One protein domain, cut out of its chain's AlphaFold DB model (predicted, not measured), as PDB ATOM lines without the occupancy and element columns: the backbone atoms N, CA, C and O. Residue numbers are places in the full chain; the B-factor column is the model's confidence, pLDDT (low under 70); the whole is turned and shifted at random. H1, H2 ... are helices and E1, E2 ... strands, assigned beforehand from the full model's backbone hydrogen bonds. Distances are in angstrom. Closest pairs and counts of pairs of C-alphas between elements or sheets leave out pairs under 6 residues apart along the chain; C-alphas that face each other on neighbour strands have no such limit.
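AT A GLANCE: This is residues 207 to 268 of the 268 residues of an uncharacterized protein of Hymenobacter busanensis (UniProt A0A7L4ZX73). A short two-stranded hairpin, E1 and E2, sits at one end of a small body in which two helices, H1 and H3, cross almost at right angles and a short third helix, H2, packs on both. The three helix centres make a triangle. The printed part has 62 residues, with three named helices and two named strands in the order H1, H2, H3, E1, E2; the sheet is antiparallel and the class is mostly helix. It is compact, with a radius of gyration of the C-alphas of 10.2 A, and rounded, spanning 28 by 21 by 20 A.

HOW THE PARTS SIT: E1, residues 260 to 262, and E2, residues 265 to 267, form an antiparallel hairpin, with N 260 and O 267 2.7 A apart and N 262 and O 265 2.8 A apart, within hydrogen-bond range. The closest C-alphas of H3, residues 243 to 255, and E1 are those of Ala 254 and Arg 260, 5.6 A apart. H1, residues 211 to 223, touches H3 with residues 215 to 218 alone, about perpendicular at 82 degrees; the closest C-alphas, of Met 215 and Leu 249, are 6.7 A apart. H2, residues 231 to 235, touches H3, with the C-alphas of Ala 232 and Pro 243 closest at 5.0 A. H1 and H2 only just touch, with 3 pairs of C-alphas within 8 A, the closest those of Ala 221 and Val 234 at 7.0 A. E1 is apart from H1 and H2. Every O i to N i+4 pair is within hydrogen-bond range in H1 and H2, and 7 of 9 in H3.

IN THESE COORDINATES: H1 begins at C-alpha 211 (43.413, 37.864, -12.188) and is 18.5 A long. H3 is 18.1 A long and ends at C-alpha 255 (39.487, 34.923, -27.627). E2 ends at C-alpha 267 (29.080, 29.018, -22.714).

THE WHOLE: The two C-alphas farthest apart, of Ala 209 and Pro 263, are 29.3 A apart. The printed part has no cut, and no link is long. Mean pLDDT of the printed part is 80.3; residue 240 is under 70.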
ATOM      1  N   PHE A 207      34.104  36.993  -5.106       79.12
ATOM      2  CA  PHE A 207      34.951  37.138  -6.293       79.12
ATOM      3  C   PHE A 207      36.433  37.293  -5.895       79.12
ATOM      4  O   PHE A 207      36.731  38.148  -5.053       79.12
ATOM      5  N   PRO A 208      37.369  36.514  -6.473       79.62
ATOM      6  CA  PRO A 208      38.793  36.626  -6.154       79.62
ATOM      7  C   PRO A 208      39.398  37.990  -6.518       79.62
ATOM      8  O   PRO A 208      38.920  38.681  -7.417       79.62
ATOM      9  N   ALA A 209      40.493  38.366  -5.854       73.38
ATOM     10  CA  ALA A 209      41.246  39.583  -6.180       73.38
ATOM     11  C   ALA A 209      42.279  39.369  -7.305       73.38
ATOM     12  O   ALA A 209      42.529  40.283  -8.087       73.38
ATOM     13  N   GLU A 210      42.850  38.164  -7.398       76.06
ATOM     14  CA  GLU A 210      43.897  37.806  -8.362       76.06
ATOM     15  C   GLU A 210      43.335  37.440  -9.741       76.06
ATOM     16  O   GLU A 210      42.432  36.608  -9.845       76.06
ATOM     17  N   LEU A 211      43.917  37.994 -10.810       72.12
ATOM     18  CA  LEU A 211      43.413  37.864 -12.188       72.12
ATOM     19  C   LEU A 211      43.255  36.397 -12.635       72.12
ATOM     20  O   LEU A 211      42.249  36.026 -13.237       72.12
ATOM     21  N   ALA A 212      44.229  35.540 -12.310       71.06
ATOM     22  CA  ALA A 212      44.177  34.116 -12.650       71.06
ATOM     23  C   ALA A 212      43.010  33.393 -11.949       71.06
ATOM     24  O   ALA A 212      42.326  32.571 -12.555       71.06
ATOM     25  N   GLN A 213      42.740  33.743 -10.687       75.44
ATOM     26  CA  GLN A 213      41.635  33.176  -9.912       75.44
ATOM     27  C   GLN A 213      40.278  33.720 -10.385       75.44
ATOM     28  O   GLN A 213      39.299  32.980 -10.402       75.44
ATOM     29  N   GLN A 214      40.219  34.983 -10.823       82.44
ATOM     30  CA  GLN A 214      39.032  35.574 -11.447       82.44
ATOM     31  C   GLN A 214      38.658  34.846 -12.744       82.44
ATOM     32  O   GLN A 214      37.505  34.460 -12.917       82.44
ATOM     33  N   MET A 215      39.631  34.606 -13.630       79.88
ATOM     34  CA  MET A 215      39.409  33.859 -14.873       79.88
ATOM     35  C   MET A 215      38.941  32.420 -14.612       79.88
ATOM     36  O   MET A 215      38.002  31.963 -15.263       79.88
ATOM     37  N   GLN A 216      39.529  31.733 -13.624       78.69
ATOM     38  CA  GLN A 216      39.087  30.395 -13.227       78.69
ATOM     39  C   GLN A 216      37.647  30.408 -12.688       78.69
ATOM     40  O   GLN A 216      36.813  29.645 -13.166       78.69
ATOM     41  N   ALA A 217      37.319  31.325 -11.771       82.81
ATOM     42  CA  ALA A 217      35.981  31.423 -11.190       82.81
ATOM     43  C   ALA A 217      34.894  31.696 -12.248       82.81
ATOM     44  O   ALA A 217      33.819  31.098 -12.198       82.81
ATOM     45  N   LEU A 218      35.172  32.559 -13.233       85.00
ATOM     46  CA  LEU A 218      34.257  32.821 -14.350       85.00
ATOM     47  C   LEU A 218      34.054  31.579 -15.232       85.00
ATOM     48  O   LEU A 218      32.921  31.287 -15.619       85.00
ATOM     49  N   ARG A 219      35.125  30.823 -15.511       82.81
ATOM     50  CA  ARG A 219      35.053  29.561 -16.260       82.81
ATOM     51  C   ARG A 219      34.248  28.501 -15.508       82.81
ATOM     52  O   ARG A 219      33.355  27.903 -16.101       82.81
ATOM     53  N   ASP A 220      34.498  28.313 -14.216       80.88
ATOM     54  CA  ASP A 220      33.768  27.350 -13.380       80.88
ATOM     55  C   ASP A 220      32.271  27.703 -13.305       80.88
ATOM     56  O   ASP A 220      31.407  26.835 -13.431       80.88
ATOM     57  N   ALA A 221      31.945  28.994 -13.183       82.56
ATOM     58  CA  ALA A 221      30.567  29.487 -13.156       82.56
ATOM     59  C   ALA A 221      29.808  29.295 -14.484       82.56
ATOM     60  O   ALA A 221      28.571  29.231 -14.460       82.56
ATOM     61  N   LEU A 222      30.524  29.202 -15.613       84.38
ATOM     62  CA  LEU A 222      29.986  28.841 -16.928       84.38
ATOM     63  C   LEU A 222      29.917  27.321 -17.130       84.38
ATOM     64  O   LEU A 222      28.914  26.836 -17.635       84.38
ATOM     65  N   GLN A 223      30.910  26.552 -16.677       81.38
ATOM     66  CA  GLN A 223      30.886  25.081 -16.737       81.38
ATOM     67  C   GLN A 223      29.780  24.466 -15.868       81.38
ATOM     68  O   GLN A 223      29.218  23.432 -16.214       81.38
ATOM     69  N   GLN A 224      29.430  25.117 -14.756       77.50
ATOM     70  CA  GLN A 224      28.284  24.749 -13.917       77.50
ATOM     71  C   GLN A 224      26.932  25.214 -14.493       77.50
ATOM     72  O   GLN A 224      25.887  24.912 -13.915       77.50
ATOM     73  N   ALA A 225      26.918  25.976 -15.592       78.69
ATOM     74  CA  ALA A 225      25.700  26.400 -16.268       78.69
ATOM     75  C   ALA A 225      25.407  25.480 -17.462       78.69
ATOM     76  O   ALA A 225      26.198  25.370 -18.391       78.69
ATOM     77  N   ALA A 226      24.229  24.854 -17.472       73.00
ATOM     78  CA  ALA A 226      23.786  24.007 -18.584       73.00
ATOM     79  C   ALA A 226      23.303  24.802 -19.823       73.00
ATOM     80  O   ALA A 226      22.810  24.206 -20.778       73.00
ATOM     81  N   GLN A 227      23.389  26.135 -19.792       80.62
ATOM     82  CA  GLN A 227      22.925  27.060 -20.831       80.62
ATOM     83  C   GLN A 227      23.884  28.261 -20.930       80.62
ATOM     84  O   GLN A 227      24.545  28.572 -19.932       80.62
ATOM     85  N   PRO A 228      23.956  28.955 -22.086       85.06
ATOM     86  CA  PRO A 228      24.729  30.185 -22.223       85.06
ATOM     87  C   PRO A 228      24.290  31.252 -21.210       85.06
ATOM     88  O   PRO A 228      23.100  31.417 -20.946       85.06
ATOM     89  N   LEU A 229      25.249  31.991 -20.651       86.31
ATOM     90  CA  LEU A 229      25.002  33.092 -19.722       86.31
ATOM     91  C   LEU A 229      25.596  34.400 -20.249       86.31
ATOM     92  O   LEU A 229      26.761  34.484 -20.638       86.31
ATOM     93  N   THR A 230      24.801  35.462 -20.199       86.94
ATOM     94  CA  THR A 230      25.258  36.835 -20.449       86.94
ATOM     95  C   THR A 230      26.205  37.320 -19.345       86.94
ATOM     96  O   THR A 230      26.146  36.853 -18.205       86.94
ATOM     97  N   ALA A 231      27.042  38.323 -19.635       83.25
ATOM     98  CA  ALA A 231      27.966  38.898 -18.649       83.25
ATOM     99  C   ALA A 231      27.256  39.406 -17.373       83.25
ATOM    100  O   ALA A 231      27.810  39.304 -16.280       83.25
ATOM    101  N   ALA A 232      26.009  39.882 -17.486       81.56
ATOM    102  CA  ALA A 232      25.175  40.269 -16.348       81.56
ATOM    103  C   ALA A 232      24.738  39.068 -15.487       81.56
ATOM    104  O   ALA A 232      24.831  39.130 -14.263       81.56
ATOM    105  N   GLN A 233      24.324  37.959 -16.107       82.00
ATOM    106  CA  GLN A 233      23.956  36.727 -15.394       82.00
ATOM    107  C   GLN A 233      25.169  36.047 -14.746       82.00
ATOM    108  O   GLN A 233      25.044  35.481 -13.663       82.00
ATOM    109  N   VAL A 234      26.352  36.125 -15.369       82.75
ATOM    110  CA  VAL A 234      27.603  35.652 -14.757       82.75
ATOM    111  C   VAL A 234      27.997  36.547 -13.578       82.75
ATOM    112  O   VAL A 234      28.286  36.027 -12.504       82.75
ATOM    113  N   ALA A 235      27.944  37.877 -13.727       85.06
ATOM    114  CA  ALA A 235      28.240  38.815 -12.641       85.06
ATOM    115  C   ALA A 235      27.323  38.614 -11.420       85.06
ATOM    116  O   ALA A 235      27.803  38.656 -10.291       85.06
ATOM    117  N   ALA A 236      26.038  38.314 -11.639       83.69
ATOM    118  CA  ALA A 236      25.060  38.060 -10.579       83.69
ATOM    119  C   ALA A 236      25.348  36.812  -9.715       83.69
ATOM    120  O   ALA A 236      24.786  36.691  -8.631       83.69
ATOM    121  N   LYS A 237      26.234  35.897 -10.144       80.94
ATOM    122  CA  LYS A 237      26.699  34.767  -9.311       80.94
ATOM    123  C   LYS A 237      27.775  35.169  -8.286       80.94
ATOM    124  O   LYS A 237      28.149  34.353  -7.438       80.94
ATOM    125  N   PHE A 238      28.295  36.398  -8.364       83.12
ATOM    126  CA  PHE A 238      29.440  36.859  -7.583       83.12
ATOM    127  C   PHE A 238      29.145  38.121  -6.777       83.12
ATOM    128  O   PHE A 238      28.688  39.147  -7.283       83.12
ATOM    129  N   LYS A 239      29.511  38.079  -5.498       78.62
ATOM    130  CA  LYS A 239      29.223  39.160  -4.558       78.62
ATOM    131  C   LYS A 239      29.963  40.451  -4.933       78.62
ATOM    132  O   LYS A 239      31.193  40.480  -4.956       78.62
ATOM    133  N   ARG A 240      29.208  41.541  -5.137       67.88
ATOM    134  CA  ARG A 240      29.695  42.903  -5.480       67.88
ATOM    135  C   ARG A 240      30.429  43.024  -6.830       67.88
ATOM    136  O   ARG A 240      31.226  43.948  -7.006       67.88
ATOM    137  N   LEU A 241      30.157  42.142  -7.790       77.19
ATOM    138  CA  LEU A 241      30.762  42.205  -9.120       77.19
ATOM    139  C   LEU A 241      29.879  42.983 -10.115       77.19
ATOM    140  O   LEU A 241      28.669  42.786 -10.171       77.19
ATOM    141  N   LYS A 242      30.480  43.882 -10.906       80.00
ATOM    142  CA  LYS A 242      29.780  44.632 -11.965       80.00
ATOM    143  C   LYS A 242      29.931  43.938 -13.327       80.00
ATOM    144  O   LYS A 242      31.050  43.512 -13.624       80.00
ATOM    145  N   PRO A 243      28.896  43.920 -14.192       78.81
ATOM    146  CA  PRO A 243      28.985  43.329 -15.535       78.81
ATOM    147  C   PRO A 243      30.103  43.952 -16.384       78.81
ATOM    148  O   PRO A 243      30.866  43.220 -17.006       78.81
ATOM    149  N   GLU A 244      30.289  45.274 -16.283       79.69
ATOM    150  CA  GLU A 244      31.362  46.066 -16.916       79.69
ATOM    151  C   GLU A 244      32.779  45.497 -16.689       79.69
ATOM    152  O   GLU A 244      33.669  45.678 -17.516       79.69
ATOM    153  N   LYS A 245      33.015  44.824 -15.551       78.31
ATOM    154  CA  LYS A 245      34.310  44.202 -15.219       78.31
ATOM    155  C   LYS A 245      34.414  42.742 -15.659       78.31
ATOM    156  O   LYS A 245      35.519  42.222 -15.761       78.31
ATOM    157  N   VAL A 246      33.282  42.083 -15.887       82.81
ATOM    158  CA  VAL A 246      33.199  40.668 -16.281       82.81
ATOM    159  C   VAL A 246      33.320  40.519 -17.791       82.81
ATOM    160  O   VAL A 246      34.013  39.625 -18.264       82.81
ATOM    161  N   GLU A 247      32.700  41.424 -18.542       83.50
ATOM    162  CA  GLU A 247      32.707  41.441 -20.004       83.50
ATOM    163  C   GLU A 247      34.114  41.363 -20.642       83.50
ATOM    164  O   GLU A 247      34.324  40.443 -21.434       83.50
ATOM    165  N   PRO A 248      35.124  42.186 -20.276       83.75
ATOM    166  CA  PRO A 248      36.473  42.060 -20.844       83.75
ATOM    167  C   PRO A 248      37.183  40.747 -20.467       83.75
ATOM    168  O   PRO A 248      37.985  40.229 -21.248       83.75
ATOM    169  N   LEU A 249      36.884  40.179 -19.292       83.62
ATOM    170  CA  LEU A 249      37.444  38.896 -18.853       83.62
ATOM    171  C   LEU A 249      36.828  37.724 -19.635       83.62
ATOM    172  O   LEU A 249      37.558  36.849 -20.095       83.62
ATOM    173  N   LEU A 250      35.508  37.735 -19.853       83.69
ATOM    174  CA  LEU A 250      34.824  36.750 -20.697       83.69
ATOM    175  C   LEU A 250      35.241  36.875 -22.170       83.69
ATOM    176  O   LEU A 250      35.513  35.861 -22.807       83.69
ATOM    177  N   ALA A 251      35.387  38.094 -22.695       82.06
ATOM    178  CA  ALA A 251      35.896  38.321 -24.046       82.06
ATOM    179  C   ALA A 251      37.323  37.769 -24.225       82.06
ATOM    180  O   ALA A 251      37.624  37.156 -25.248       82.06
ATOM    181  N   THR A 252      38.183  37.909 -23.210       81.50
ATOM    182  CA  THR A 252      39.542  37.340 -23.215       81.50
ATOM    183  C   THR A 252      39.511  35.808 -23.169       81.50
ATOM    184  O   THR A 252      40.201  35.159 -23.951       81.50
ATOM    185  N   LEU A 253      38.675  35.208 -22.313       82.06
ATOM    186  CA  LEU A 253      38.490  33.750 -22.270       82.06
ATOM    187  C   LEU A 253      37.938  33.190 -23.595       82.06
ATOM    188  O   LEU A 253      38.349  32.107 -24.013       82.06
ATOM    189  N   ALA A 254      37.050  33.926 -24.271       82.19
ATOM    190  CA  ALA A 254      36.516  33.551 -25.579       82.19
ATOM    191  C   ALA A 254      37.564  33.685 -26.697       82.19
ATOM    192  O   ALA A 254      37.682  32.792 -27.533       82.19
ATOM    193  N   ALA A 255      38.377  34.747 -26.685       76.06
ATOM    194  CA  ALA A 255      39.487  34.923 -27.627       76.06
ATOM    195  C   ALA A 255      40.549  33.814 -27.489       76.06
ATOM    196  O   ALA A 255      41.074  33.332 -28.489       76.06
ATOM    197  N   LEU A 256      40.803  33.349 -26.262       75.94
ATOM    198  CA  LEU A 256      41.671  32.201 -25.968       75.94
ATOM    199  C   LEU A 256      41.006  30.834 -26.242       75.94
ATOM    200  O   LEU A 256      41.595  29.800 -25.936       75.94
ATOM    201  N   SER A 257      39.786  30.805 -26.799       80.44
ATOM    202  CA  SER A 257      38.999  29.587 -27.064       80.44
ATOM    203  C   SER A 257      38.767  28.691 -25.832       80.44
ATOM    204  O   SER A 257      38.561  27.486 -25.963       80.44
ATOM    205  N   LEU A 258      38.786  29.271 -24.624       74.69
ATOM    206  CA  LEU A 258      38.540  28.564 -23.357       74.69
ATOM    207  C   LEU A 258      37.052  28.502 -22.980       74.69
ATOM    208  O   LEU A 258      36.682  27.714 -22.111       74.69
ATOM    209  N   ILE A 259      36.241  29.350 -23.616       82.81
ATOM    210  CA  ILE A 259      34.775  29.386 -23.592       82.81
ATOM    211  C   ILE A 259      34.285  29.798 -24.990       82.81
ATOM    212  O   ILE A 259      35.026  30.409 -25.763       82.81
ATOM    213  N   ARG A 260      33.031  29.505 -25.326       81.06
ATOM    214  CA  ARG A 260      32.380  29.921 -26.576       81.06
ATOM    215  C   ARG A 260      31.531  31.165 -26.354       81.06
ATOM    216  O   ARG A 260      30.805  31.254 -25.368       81.06
ATOM    217  N   HIS A 261      31.564  32.090 -27.307       85.38
ATOM    218  CA  HIS A 261      30.608  33.192 -27.382       85.38
ATOM    219  C   HIS A 261      29.505  32.849 -28.392       85.38
ATOM    220  O   HIS A 261      29.791  32.455 -29.523       85.38
ATOM    221  N   THR A 262      28.250  32.986 -27.978       81.69
ATOM    222  CA  THR A 262      27.044  32.709 -28.774       81.69
ATOM    223  C   THR A 262      26.126  33.938 -28.759       81.69
ATOM    224  O   THR A 262      26.286  34.786 -27.880       81.69
ATOM    225  N   PRO A 263      25.134  34.053 -29.664       74.50
ATOM    226  CA  PRO A 263      24.163  35.154 -29.628       74.50
ATOM    227  C   PRO A 263      23.370  35.247 -28.312       74.50
ATOM    228  O   PRO A 263      22.854  36.309 -27.978       74.50
ATOM    229  N   GLU A 264      23.282  34.142 -27.568       76.06
ATOM    230  CA  GLU A 264      22.553  34.010 -26.301       76.06
ATOM    231  C   GLU A 264      23.440  34.293 -25.070       76.06
ATOM    232  O   GLU A 264      22.935  34.448 -23.958       76.06
ATOM    233  N   GLY A 265      24.764  34.388 -25.249       83.19
ATOM    234  CA  GLY A 265      25.737  34.628 -24.181       83.19
ATOM    235  C   GLY A 265      26.992  33.758 -24.288       83.19
ATOM    236  O   GLY A 265      27.288  33.161 -25.324       83.19
ATOM    237  N   TYR A 266      27.745  33.676 -23.194       83.50
ATOM    238  CA  TYR A 266      28.951  32.859 -23.083       83.50
ATOM    239  C   TYR A 266      28.613  31.457 -22.560       83.50
ATOM    240  O   TYR A 266      27.805  31.316 -21.646       83.50
ATOM    241  N   ALA A 267      29.242  30.420 -23.108       83.06
ATOM    242  CA  ALA A 267      29.080  29.018 -22.714       83.06
ATOM    243  C   ALA A 267      30.447  28.316 -22.648       83.06
ATOM    244  O   ALA A 267      31.413  28.816 -23.215       83.06
ATOM    245  N   ALA A 268      30.546  27.175 -21.965       75.44
ATOM    246  CA  ALA A 268      31.802  26.422 -21.842       75.44
ATOM    247  C   ALA A 268      32.230  25.636 -23.111       75.44
ATOM    248  O   ALA A 268      31.432  25.443 -24.064       75.44
TER     249      ALA A 268